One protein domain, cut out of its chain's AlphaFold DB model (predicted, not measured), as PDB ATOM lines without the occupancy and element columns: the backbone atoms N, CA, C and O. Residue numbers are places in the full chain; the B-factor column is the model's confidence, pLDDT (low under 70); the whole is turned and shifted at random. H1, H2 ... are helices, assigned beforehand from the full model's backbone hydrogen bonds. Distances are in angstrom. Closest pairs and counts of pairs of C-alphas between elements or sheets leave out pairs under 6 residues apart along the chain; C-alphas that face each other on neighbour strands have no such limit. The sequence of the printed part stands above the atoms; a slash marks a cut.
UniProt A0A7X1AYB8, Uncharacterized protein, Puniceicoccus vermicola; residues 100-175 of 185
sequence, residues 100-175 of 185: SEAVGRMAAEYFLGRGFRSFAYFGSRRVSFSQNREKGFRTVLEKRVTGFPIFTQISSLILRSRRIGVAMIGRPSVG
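What this domain is: This is residues 100 to 175 of the 185 residues of an uncharacterized protein of Puniceicoccus vermicola (UniProt A0A7X1AYB8). Two helices, H1 and then H2, pack side by side and run the same way, and the long link between them folds back along the pair. After H2 a long stretch without named elements, residues 145 to 175, pairs briefly with that link and then loops away, residues 156 to 162 sticking out. The printed part has 76 residues, 31 of them in the two helices, with no named strand: all helix by class, though under half lies in named elements. It is compact, with a radius of gyration of the C-alphas of 12.5 A and spans of 39 by 31 by 19 A.

How they stand to each other: H1, residues 100 to 113, touches H2, residues 128 to 144; their closest C-alphas, of Gly 104 and Arg 133, are 4.0 A apart. Their tilt is steep at 37 degrees, only just past shallow. Residues 119 to 120 pair with residues 150 to 151, parallel. In H1 every O i to N i+4 pair is within hydrogen-bond range; in H2, 12 of 13.

Where its parts are: H1 is 20.0 A long from C-alpha 100 at (5.885, 39.451, -13.574); H2 is 24.9 A, ending at C-alpha 144 at (-12.581, 32.085, -10.410).

The domain as a whole: The farthest C-alphas, of Thr 146 and Gly 175, are 40.8 A apart. The printed part has no cut, the link from H1 to H2 is long, and residues 146 to 175 are under pLDDT 70.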
ATOM      1  N   SER A 100       6.600  39.909 -12.393       92.94
ATOM      2  CA  SER A 100       5.885  39.451 -13.574       92.94
ATOM      3  C   SER A 100       4.665  38.603 -13.218       92.94
ATOM      4  O   SER A 100       3.655  38.700 -13.913       92.94
ATOM      5  N   GLU A 101       4.698  37.840 -12.122       94.81
ATOM      6  CA  GLU A 101       3.519  37.098 -11.670       94.81
ATOM      7  C   GLU A 101       2.433  38.060 -11.175       94.81
ATOM      8  O   GLU A 101       1.270  37.922 -11.560       94.81
ATOM      9  N   ALA A 102       2.793  39.087 -10.395       96.56
ATOM     10  CA  ALA A 102       1.852  40.126  -9.976       96.56
ATOM     11  C   ALA A 102       1.218  40.856 -11.166       96.56
ATOM     12  O   ALA A 102      -0.001  41.018 -11.185       96.56
ATOM     13  N   VAL A 103       2.000  41.209 -12.192       95.94
ATOM     14  CA  VAL A 103       1.467  41.802 -13.431       95.94
ATOM     15  C   VAL A 103       0.448  40.877 -14.100       95.94
ATOM     16  O   VAL A 103      -0.620  41.330 -14.513       95.94
ATOM     17  N   GLY A 104       0.752  39.579 -14.183       95.56
ATOM     18  CA  GLY A 104      -0.171  38.572 -14.706       95.56
ATOM     19  C   GLY A 104      -1.488  38.524 -13.931       95.56
ATOM     20  O   GLY A 104      -2.564  38.571 -14.530       95.56
ATOM     21  N   ARG A 105      -1.405  38.496 -12.594       96.31
ATOM     22  CA  ARG A 105      -2.581  38.501 -11.709       96.31
ATOM     23  C   ARG A 105      -3.432  39.753 -11.911       96.31
ATOM     24  O   ARG A 105      -4.630  39.632 -12.149       96.31
ATOM     25  N   MET A 106      -2.806  40.932 -11.903       97.69
ATOM     26  CA  MET A 106      -3.491  42.212 -12.106       97.69
ATOM     27  C   MET A 106      -4.235  42.260 -13.444       97.69
ATOM     28  O   MET A 106      -5.364  42.740 -13.510       97.69
ATOM     29  N   ALA A 107      -3.631  41.738 -14.518       96.19
ATOM     30  CA  ALA A 107      -4.284  41.677 -15.822       96.19
ATOM     31  C   ALA A 107      -5.523  40.763 -15.804       96.19
ATOM     32  O   ALA A 107      -6.569  41.136 -16.337       96.19
ATOM     33  N   ALA A 108      -5.438  39.589 -15.171       94.12
ATOM     34  CA  ALA A 108      -6.575  38.678 -15.044       94.12
ATOM     35  C   ALA A 108      -7.710  39.289 -14.209       94.12
ATOM     36  O   ALA A 108      -8.868  39.259 -14.628       94.12
ATOM     37  N   GLU A 109      -7.382  39.886 -13.063       94.94
ATOM     38  CA  GLU A 109      -8.345  40.572 -12.195       94.94
ATOM     39  C   GLU A 109      -9.046  41.715 -12.925       94.94
ATOM     40  O   GLU A 109     -10.269  41.841 -12.840       94.94
ATOM     41  N   TYR A 110      -8.294  42.493 -13.705       96.12
ATOM     42  CA  TYR A 110      -8.847  43.559 -14.526       96.12
ATOM     43  C   TYR A 110      -9.885  43.029 -15.523       96.12
ATOM     44  O   TYR A 110     -11.014  43.516 -15.547       96.12
ATOM     45  N   PHE A 111      -9.557  42.010 -16.325       92.56
ATOM     46  CA  PHE A 111     -10.509  41.494 -17.317       92.56
ATOM     47  C   PHE A 111     -11.716  40.792 -16.679       92.56
ATOM     48  O   PHE A 111     -12.838  40.952 -17.165       92.56
ATOM     49  N   LEU A 112     -11.531  40.086 -15.562       90.81
ATOM     50  CA  LEU A 112     -12.648  39.529 -14.795       90.81
ATOM     51  C   LEU A 112     -13.576  40.630 -14.270       90.81
ATOM     52  O   LEU A 112     -14.791  40.529 -14.429       90.81
ATOM     53  N   GLY A 113     -13.016  41.709 -13.715       92.75
ATOM     54  CA  GLY A 113     -13.781  42.864 -13.235       92.75
ATOM     55  C   GLY A 113     -14.560  43.586 -14.340       92.75
ATOM     56  O   GLY A 113     -15.558  44.246 -14.069       92.75
ATOM     57  N   ARG A 114     -14.148  43.425 -15.603       94.25
ATOM     58  CA  ARG A 114     -14.866  43.932 -16.782       94.25
ATOM     59  C   ARG A 114     -15.918  42.959 -17.334       94.25
ATOM     60  O   ARG A 114     -16.573  43.297 -18.315       94.25
ATOM     61  N   GLY A 115     -16.089  41.782 -16.730       90.12
ATOM     62  CA  GLY A 115     -17.100  40.794 -17.120       90.12
ATOM     63  C   GLY A 115     -16.725  39.924 -18.325       90.12
ATOM     64  O   GLY A 115     -17.597  39.243 -18.873       90.12
ATOM     65  N   PHE A 116     -15.455  39.922 -18.752       88.00
ATOM     66  CA  PHE A 116     -14.993  39.010 -19.802       88.00
ATOM     67  C   PHE A 116     -15.086  37.550 -19.334       88.00
ATOM     68  O   PHE A 116     -14.897  37.246 -18.159       88.00
ATOM     69  N   ARG A 117     -15.387  36.639 -20.269       82.81
ATOM     70  CA  ARG A 117     -15.611  35.204 -19.984       82.81
ATOM     71  C   ARG A 117     -14.723  34.257 -20.787       82.81
ATOM     72  O   ARG A 117     -14.755  33.050 -20.583       82.81
ATOM     73  N   SER A 118     -13.957  34.787 -21.732       84.44
ATOM     74  CA  SER A 118     -13.050  34.013 -22.572       84.44
ATOM     75  C   SER A 118     -11.715  34.722 -22.605       84.44
ATOM     76  O   SER A 118     -11.662  35.927 -22.852       84.44
ATOM     77  N   PHE A 119     -10.654  33.972 -22.333       85.12
ATOM     78  CA  PHE A 119      -9.327  34.518 -22.111       85.12
ATOM     79  C   PHE A 119      -8.312  33.772 -22.969       85.12
ATOM     80  O   PHE A 119      -8.369  32.550 -23.117       85.12
ATOM     81  N   ALA A 120      -7.362  34.524 -23.510       87.00
ATOM     82  CA  ALA A 120      -6.202  33.986 -24.193       87.00
ATOM     83  C   ALA A 120      -4.960  34.737 -23.719       87.00
ATOM     84  O   ALA A 120      -5.022  35.942 -23.471       87.00
ATOM     85  N   TYR A 121      -3.841  34.027 -23.611       85.88
ATOM     86  CA  TYR A 121      -2.543  34.632 -23.345       85.88
ATOM     87  C   TYR A 121      -1.670  34.528 -24.592       85.88
ATOM     88  O   TYR A 121      -1.476  33.443 -25.143       85.88
ATOM     89  N   PHE A 122      -1.145  35.665 -25.036       89.25
ATOM     90  CA  PHE A 122      -0.189  35.736 -26.132       89.25
ATOM     91  C   PHE A 122       1.137  36.271 -25.602       89.25
ATOM     92  O   PHE A 122       1.252  37.446 -25.259       89.25
ATOM     93  N   GLY A 123       2.138  35.396 -25.532       87.50
ATOM     94  CA  GLY A 123       3.460  35.731 -25.022       87.50
ATOM     95  C   GLY A 123       4.544  34.811 -25.571       87.50
ATOM     96  O   GLY A 123       4.296  33.924 -26.387       87.50
ATOM     97  N   SER A 124       5.773  35.040 -25.122       84.50
ATOM     98  CA  SER A 124       6.934  34.230 -25.484       84.50
ATOM     99  C   SER A 124       7.138  33.081 -24.496       84.50
ATOM    100  O   SER A 124       7.062  33.266 -23.282       84.50
ATOM    101  N   ARG A 125       7.457  31.898 -25.034       81.75
ATOM    102  CA  ARG A 125       7.841  30.705 -24.262       81.75
ATOM    103  C   ARG A 125       9.316  30.683 -23.876       81.75
ATOM    104  O   ARG A 125       9.723  29.790 -23.152       81.75
ATOM    105  N   ARG A 126      10.126  31.611 -24.388       79.94
ATOM    106  CA  ARG A 126      11.586  31.605 -24.199       79.94
ATOM    107  C   ARG A 126      12.072  32.581 -23.134       79.94
ATOM    108  O   ARG A 126      13.233  32.522 -22.768       79.94
ATOM    109  N   VAL A 127      11.215  33.498 -22.686       81.12
ATOM    110  CA  VAL A 127      11.600  34.577 -21.767       81.12
ATOM    111  C   VAL A 127      10.830  34.463 -20.455       81.12
ATOM    112  O   VAL A 127       9.597  34.380 -20.455       81.12
ATOM    113  N   SER A 128      11.568  34.485 -19.348       84.88
ATOM    114  CA  SER A 128      11.079  34.256 -17.983       84.88
ATOM    115  C   SER A 128       9.929  35.194 -17.604       84.88
ATOM    116  O   SER A 128       8.874  34.742 -17.162       84.88
ATOM    117  N   PHE A 129      10.057  36.499 -17.878       87.50
ATOM    118  CA  PHE A 129       9.009  37.480 -17.564       87.50
ATOM    119  C   PHE A 129       7.663  37.142 -18.224       87.50
ATOM    120  O   PHE A 129       6.601  37.392 -17.653       87.50
ATOM    121  N   SER A 130       7.682  36.575 -19.434       90.12
ATOM    122  CA  SER A 130       6.465  36.225 -20.165       90.12
ATOM    123  C   SER A 130       5.823  34.970 -19.585       90.12
ATOM    124  O   SER A 130       4.607  34.934 -19.426       90.12
ATOM    125  N   GLN A 131       6.623  33.966 -19.226       90.31
ATOM    126  CA  GLN A 131       6.126  32.760 -18.562       90.31
ATOM    127  C   GLN A 131       5.533  33.091 -17.182       90.31
ATOM    128  O   GLN A 131       4.438  32.644 -16.848       90.31
ATOM    129  N   ASN A 132       6.200  33.951 -16.411       91.88
ATOM    130  CA  ASN A 132       5.742  34.365 -15.083       91.88
ATOM    131  C   ASN A 132       4.437  35.175 -15.152       91.88
ATOM    132  O   ASN A 132       3.521  34.953 -14.361       91.88
ATOM    133  N   ARG A 133       4.288  36.054 -16.152       94.62
ATOM    134  CA  ARG A 133       3.010  36.743 -16.409       94.62
ATOM    135  C   ARG A 133       1.894  35.776 -16.772       94.62
ATOM    136  O   ARG A 133       0.797  35.904 -16.240       94.62
ATOM    137  N   GLU A 134       2.165  34.798 -17.633       94.12
ATOM    138  CA  GLU A 134       1.192  33.757 -17.973       94.12
ATOM    139  C   GLU A 134       0.752  32.975 -16.730       94.12
ATOM    140  O   GLU A 134      -0.443  32.776 -16.510       94.12
ATOM    141  N   LYS A 135       1.711  32.576 -15.889       93.62
ATOM    142  CA  LYS A 135       1.462  31.845 -14.644       93.62
ATOM    143  C   LYS A 135       0.576  32.645 -13.691       93.62
ATOM    144  O   LYS A 135      -0.434  32.121 -13.214       93.62
ATOM    145  N   GLY A 136       0.906  33.915 -13.446       94.81
ATOM    146  CA  GLY A 136       0.102  34.796 -12.595       94.81
ATOM    147  C   GLY A 136      -1.313  35.003 -13.140       94.81
ATOM    148  O   GLY A 136      -2.288  34.936 -12.393       94.81
ATOM    149  N   PHE A 137      -1.432  35.168 -14.458       94.19
ATOM    150  CA  PHE A 137      -2.710  35.302 -15.150       94.19
ATOM    151  C   PHE A 137      -3.577  34.045 -14.996       94.19
ATOM    152  O   PHE A 137      -4.724  34.125 -14.551       94.19
ATOM    153  N   ARG A 138      -3.012  32.866 -15.282       91.94
ATOM    154  CA  ARG A 138      -3.691  31.568 -15.158       91.94
ATOM    155  C   ARG A 138      -4.142  31.294 -13.725       91.94
ATOM    156  O   ARG A 138      -5.295  30.933 -13.522       91.94
ATOM    157  N   THR A 139      -3.277  31.555 -12.746       93.19
ATOM    158  CA  THR A 139      -3.562  31.318 -11.320       93.19
ATOM    159  C   THR A 139      -4.829  32.040 -10.847       93.19
ATOM    160  O   THR A 139      -5.573  31.514 -10.021       93.19
ATOM    161  N   VAL A 140      -5.092  33.254 -11.342       92.88
ATOM    162  CA  VAL A 140      -6.317  33.997 -10.995       92.88
ATOM    163  C   VAL A 140      -7.539  33.405 -11.690       92.88
ATOM    164  O   VAL A 140      -8.589  33.269 -11.059       92.88
ATOM    165  N   LEU A 141      -7.414  33.051 -12.972       89.69
ATOM    166  CA  LEU A 141      -8.523  32.506 -13.754       89.69
ATOM    167  C   LEU A 141      -8.971  31.140 -13.231       89.69
ATOM    168  O   LEU A 141     -10.159  30.951 -13.012       89.69
ATOM    169  N   GLU A 142      -8.042  30.227 -12.947       86.94
ATOM    170  CA  GLU A 142      -8.354  28.881 -12.439       86.94
ATOM    171  C   GLU A 142      -9.127  28.912 -11.115       86.94
ATOM    172  O   GLU A 142      -9.980  28.066 -10.868       86.94
ATOM    173  N   LYS A 143      -8.884  29.925 -10.274       83.62
ATOM    174  CA  LYS A 143      -9.596  30.096  -9.001       83.62
ATOM    175  C   LYS A 143     -11.021  30.623  -9.154       83.62
ATOM    176  O   LYS A 143     -11.812  30.481  -8.227       83.62
ATOM    177  N   ARG A 144     -11.334  31.307 -10.257       77.00
ATOM    178  CA  ARG A 144     -12.581  32.085 -10.410       77.00
ATOM    179  C   ARG A 144     -13.447  31.647 -11.586       77.00
ATOM    180  O   ARG A 144     -14.590  32.081 -11.691       77.00
ATOM    181  N   VAL A 145     -12.908  30.818 -12.470       70.00
ATOM    182  CA  VAL A 145     -13.535  30.414 -13.723       70.00
ATOM    183  C   VAL A 145     -13.475  28.892 -13.820       70.00
ATOM    184  O   VAL A 145     -12.438  28.319 -14.142       70.00
ATOM    185  N   THR A 146     -14.594  28.221 -13.551       57.97
ATOM    186  CA  THR A 146     -14.750  26.780 -13.784       57.97
ATOM    187  C   THR A 146     -15.264  26.534 -15.205       57.97
ATOM    188  O   THR A 146     -16.238  27.145 -15.640       57.97
ATOM    189  N   GLY A 147     -14.606  25.643 -15.956       53.56
ATOM    190  CA  GLY A 147     -15.130  25.114 -17.224       53.56
ATOM    191  C   GLY A 147     -14.869  25.926 -18.501       53.56
ATOM    192  O   GLY A 147     -15.506  25.643 -19.513       53.56
ATOM    193  N   PHE A 148     -13.944  26.895 -18.509       56.75
ATOM    194  CA  PHE A 148     -13.618  27.657 -19.725       56.75
ATOM    195  C   PHE A 148     -12.201  27.367 -20.239       56.75
ATOM    196  O   PHE A 148     -11.257  27.338 -19.450       56.75
ATOM    197  N   PRO A 149     -12.023  27.189 -21.561       56.66
ATOM    198  CA  PRO A 149     -10.710  26.953 -22.137       56.66
ATOM    199  C   PRO A 149      -9.841  28.208 -22.006       56.66
ATOM    200  O   PRO A 149     -10.140  29.257 -22.578       56.66
ATOM    201  N   ILE A 150      -8.747  28.092 -21.253       59.50
ATOM    202  CA  ILE A 150      -7.664  29.074 -21.255       59.50
ATOM    203  C   ILE A 150      -6.811  28.774 -22.486       59.50
ATOM    204  O   ILE A 150      -6.102  27.769 -22.535       59.50
ATOM    205  N   PHE A 151      -6.891  29.632 -23.501       60.19
ATOM    206  CA  PHE A 151      -6.086  29.458 -24.704       60.19
ATOM    207  C   PHE A 151      -4.693  30.040 -24.484       60.19
ATOM    208  O   PHE A 151      -4.489  31.253 -24.484       60.19
ATOM    209  N   THR A 152      -3.709  29.164 -24.329       52.75
ATOM    210  CA  THR A 152      -2.296  29.546 -24.171       52.75
ATOM    211  C   THR A 152      -1.591  29.815 -25.513       52.75
ATOM    212  O   THR A 152      -0.375  29.994 -25.584       52.75
ATOM    213  N   GLN A 153      -2.327  29.780 -26.623       51.19
ATOM    214  CA  GLN A 153      -1.793  29.922 -27.973       51.19
ATOM    215  C   GLN A 153      -2.855  30.569 -28.862       51.19
ATOM    216  O   GLN A 153      -3.966  30.056 -28.966       51.19
ATOM    217  N   ILE A 154      -2.494  31.640 -29.565       46.69
ATOM    218  CA  ILE A 154      -3.193  32.038 -30.787       46.69
ATOM    219  C   ILE A 154      -2.307  31.545 -31.931       46.69
ATOM    220  O   ILE A 154      -1.316  32.186 -32.271       46.69
ATOM    221  N   SER A 155      -2.619  30.376 -32.498       37.31
ATOM    222  CA  SER A 155      -2.213  30.107 -33.878       37.31
ATOM    223  C   SER A 155      -3.037  31.026 -34.786       37.31
ATOM    224  O   SER A 155      -4.152  31.422 -34.431       37.31
ATOM    225  N   SER A 156      -2.515  31.375 -35.962       40.75
ATOM    226  CA  SER A 156      -3.196  32.229 -36.953       40.75
ATOM    227  C   SER A 156      -4.619  31.764 -37.321       40.75
ATOM    228  O   SER A 156      -5.393  32.539 -37.877       40.75
ATOM    229  N   LEU A 157      -5.004  30.535 -36.956       37.69
ATOM    230  CA  LEU A 157      -6.336  29.962 -37.140       37.69
ATOM    231  C   LEU A 157      -7.427  30.506 -36.188       37.69
ATOM    232  O   LEU A 157      -8.603  30.463 -36.543       37.69
ATOM    233  N   ILE A 158      -7.088  31.007 -34.992       44.25
ATOM    234  CA  ILE A 158      -8.084  31.293 -33.927       44.25
ATOM    235  C   ILE A 158      -8.769  32.670 -34.087       44.25
ATOM    236  O   ILE A 158      -9.825  32.924 -33.507       44.25
ATOM    237  N   LEU A 159      -8.257  33.532 -34.972       45.47
ATOM    238  CA  LEU A 159      -8.801  34.871 -35.259       45.47
ATOM    239  C   LEU A 159     -10.195  34.889 -35.927       45.47
ATOM    240  O   LEU A 159     -10.744  35.964 -36.148       45.47
ATOM    241  N   ARG A 160     -10.797  33.732 -36.249       39.75
ATOM    242  CA  ARG A 160     -12.120  33.649 -36.905       39.75
ATOM    243  C   ARG A 160     -13.323  33.597 -35.956       39.75
ATOM    244  O   ARG A 160     -14.455  33.685 -36.424       39.75
ATOM    245  N   SER A 161     -13.126  33.468 -34.644       38.53
ATOM    246  CA  SER A 161     -14.250  33.420 -33.701       38.53
ATOM    247  C   SER A 161     -14.644  34.821 -33.226       38.53
ATOM    248  O   SER A 161     -13.933  35.440 -32.436       38.53
ATOM    249  N   ARG A 162     -15.831  35.297 -33.636       42.91
ATOM    250  CA  ARG A 162     -16.453  36.567 -33.194       42.91
ATOM    251  C   ARG A 162     -16.746  36.649 -31.676       42.91
ATOM    252  O   ARG A 162     -17.341  37.624 -31.233       42.91
ATOM    253  N   ARG A 163     -16.362  35.652 -30.864       41.31
ATOM    254  CA  ARG A 163     -16.606  35.609 -29.405       41.31
ATOM    255  C   ARG A 163     -15.356  35.727 -28.530       41.31
ATOM    256  O   ARG A 163     -15.487  35.720 -27.310       41.31
ATOM    257  N   ILE A 164     -14.160  35.836 -29.107       46.03
ATOM    258  CA  ILE A 164     -12.929  35.945 -28.315       46.03
ATOM    259  C   ILE A 164     -12.552  37.420 -28.191       46.03
ATOM    260  O   ILE A 164     -12.096  38.041 -29.147       46.03
ATOM    261  N   GLY A 165     -12.726  37.983 -26.996       38.56
ATOM    262  CA  GLY A 165     -12.090  39.245 -26.633       38.56
ATOM    263  C   GLY A 165     -10.585  39.021 -26.511       38.56
ATOM    264  O   GLY A 165     -10.107  38.594 -25.464       38.56
ATOM    265  N   VAL A 166      -9.833  39.249 -27.587       42.44
ATOM    266  CA  VAL A 166      -8.368  39.166 -27.552       42.44
ATOM    267  C   VAL A 166      -7.829  40.452 -26.930       42.44
ATOM    268  O   VAL A 166      -7.799  41.504 -27.565       42.44
ATOM    269  N   ALA A 167      -7.384  40.377 -25.679       32.78
ATOM    270  CA  ALA A 167      -6.576  41.424 -25.073       32.78
ATOM    271  C   ALA A 167      -5.133  41.324 -25.592       32.78
ATOM    272  O   ALA A 167      -4.316  40.560 -25.086       32.78
ATOM    273  N   MET A 168      -4.825  42.087 -26.640       31.59
ATOM    274  CA  MET A 168      -3.477  42.194 -27.200       31.59
ATOM    275  C   MET A 168      -2.589  43.034 -26.266       31.59
ATOM    276  O   MET A 168      -2.691  44.259 -26.258       31.59
ATOM    277  N   ILE A 169      -1.688  42.412 -25.499       32.16
ATOM    278  CA  ILE A 169      -0.582  43.124 -24.831       32.16
ATOM    279  C   ILE A 169       0.687  42.889 -25.657       32.16
ATOM    280  O   ILE A 169       1.518  42.041 -25.351       32.16
ATOM    281  N   GLY A 170       0.812  43.631 -26.756       26.73
ATOM    282  CA  GLY A 170       1.976  43.592 -27.640       26.73
ATOM    283  C   GLY A 170       1.832  44.624 -28.750       26.73
ATOM    284  O   GLY A 170       0.872  44.584 -29.515       26.73
ATOM    285  N   ARG A 171       2.755  45.590 -28.811       27.89
ATOM    286  CA  ARG A 171       2.796  46.586 -29.891       27.89
ATOM    287  C   ARG A 171       3.023  45.879 -31.238       27.89
ATOM    288  O   ARG A 171       3.960  45.088 -31.316       27.89
ATOM    289  N   PRO A 172       2.278  46.221 -32.301       28.78
ATOM    290  CA  PRO A 172       2.713  45.928 -33.656       28.78
ATOM    291  C   PRO A 172       3.882  46.860 -34.008       28.78
ATOM    292  O   PRO A 172       3.785  48.080 -33.850       28.78
ATOM    293  N   SER A 173       5.003  46.291 -34.446       29.73
ATOM    294  CA  SER A 173       6.041  47.035 -35.158       29.73
ATOM    295  C   SER A 173       5.512  47.445 -36.536       29.73
ATOM    296  O   SER A 173       4.811  46.698 -37.213       29.73
ATOM    297  N   VAL A 174       5.814  48.686 -36.900       34.09
ATOM    298  CA  VAL A 174       5.360  49.392 -38.100       34.09
ATOM    299  C   VAL A 174       5.986  48.779 -39.356       34.09
ATOM    300  O   VAL A 174       7.194  48.562 -39.379       34.09
ATOM    301  N   GLY A 175       5.192  48.581 -40.417       25.66
ATOM    302  CA  GLY A 175       5.726  48.353 -41.762       25.66
ATOM    303  C   GLY A 175       4.761  47.716 -42.763       25.66
ATOM    304  O   GLY A 175       4.833  46.516 -42.998       25.66
TER     305      GLY A 175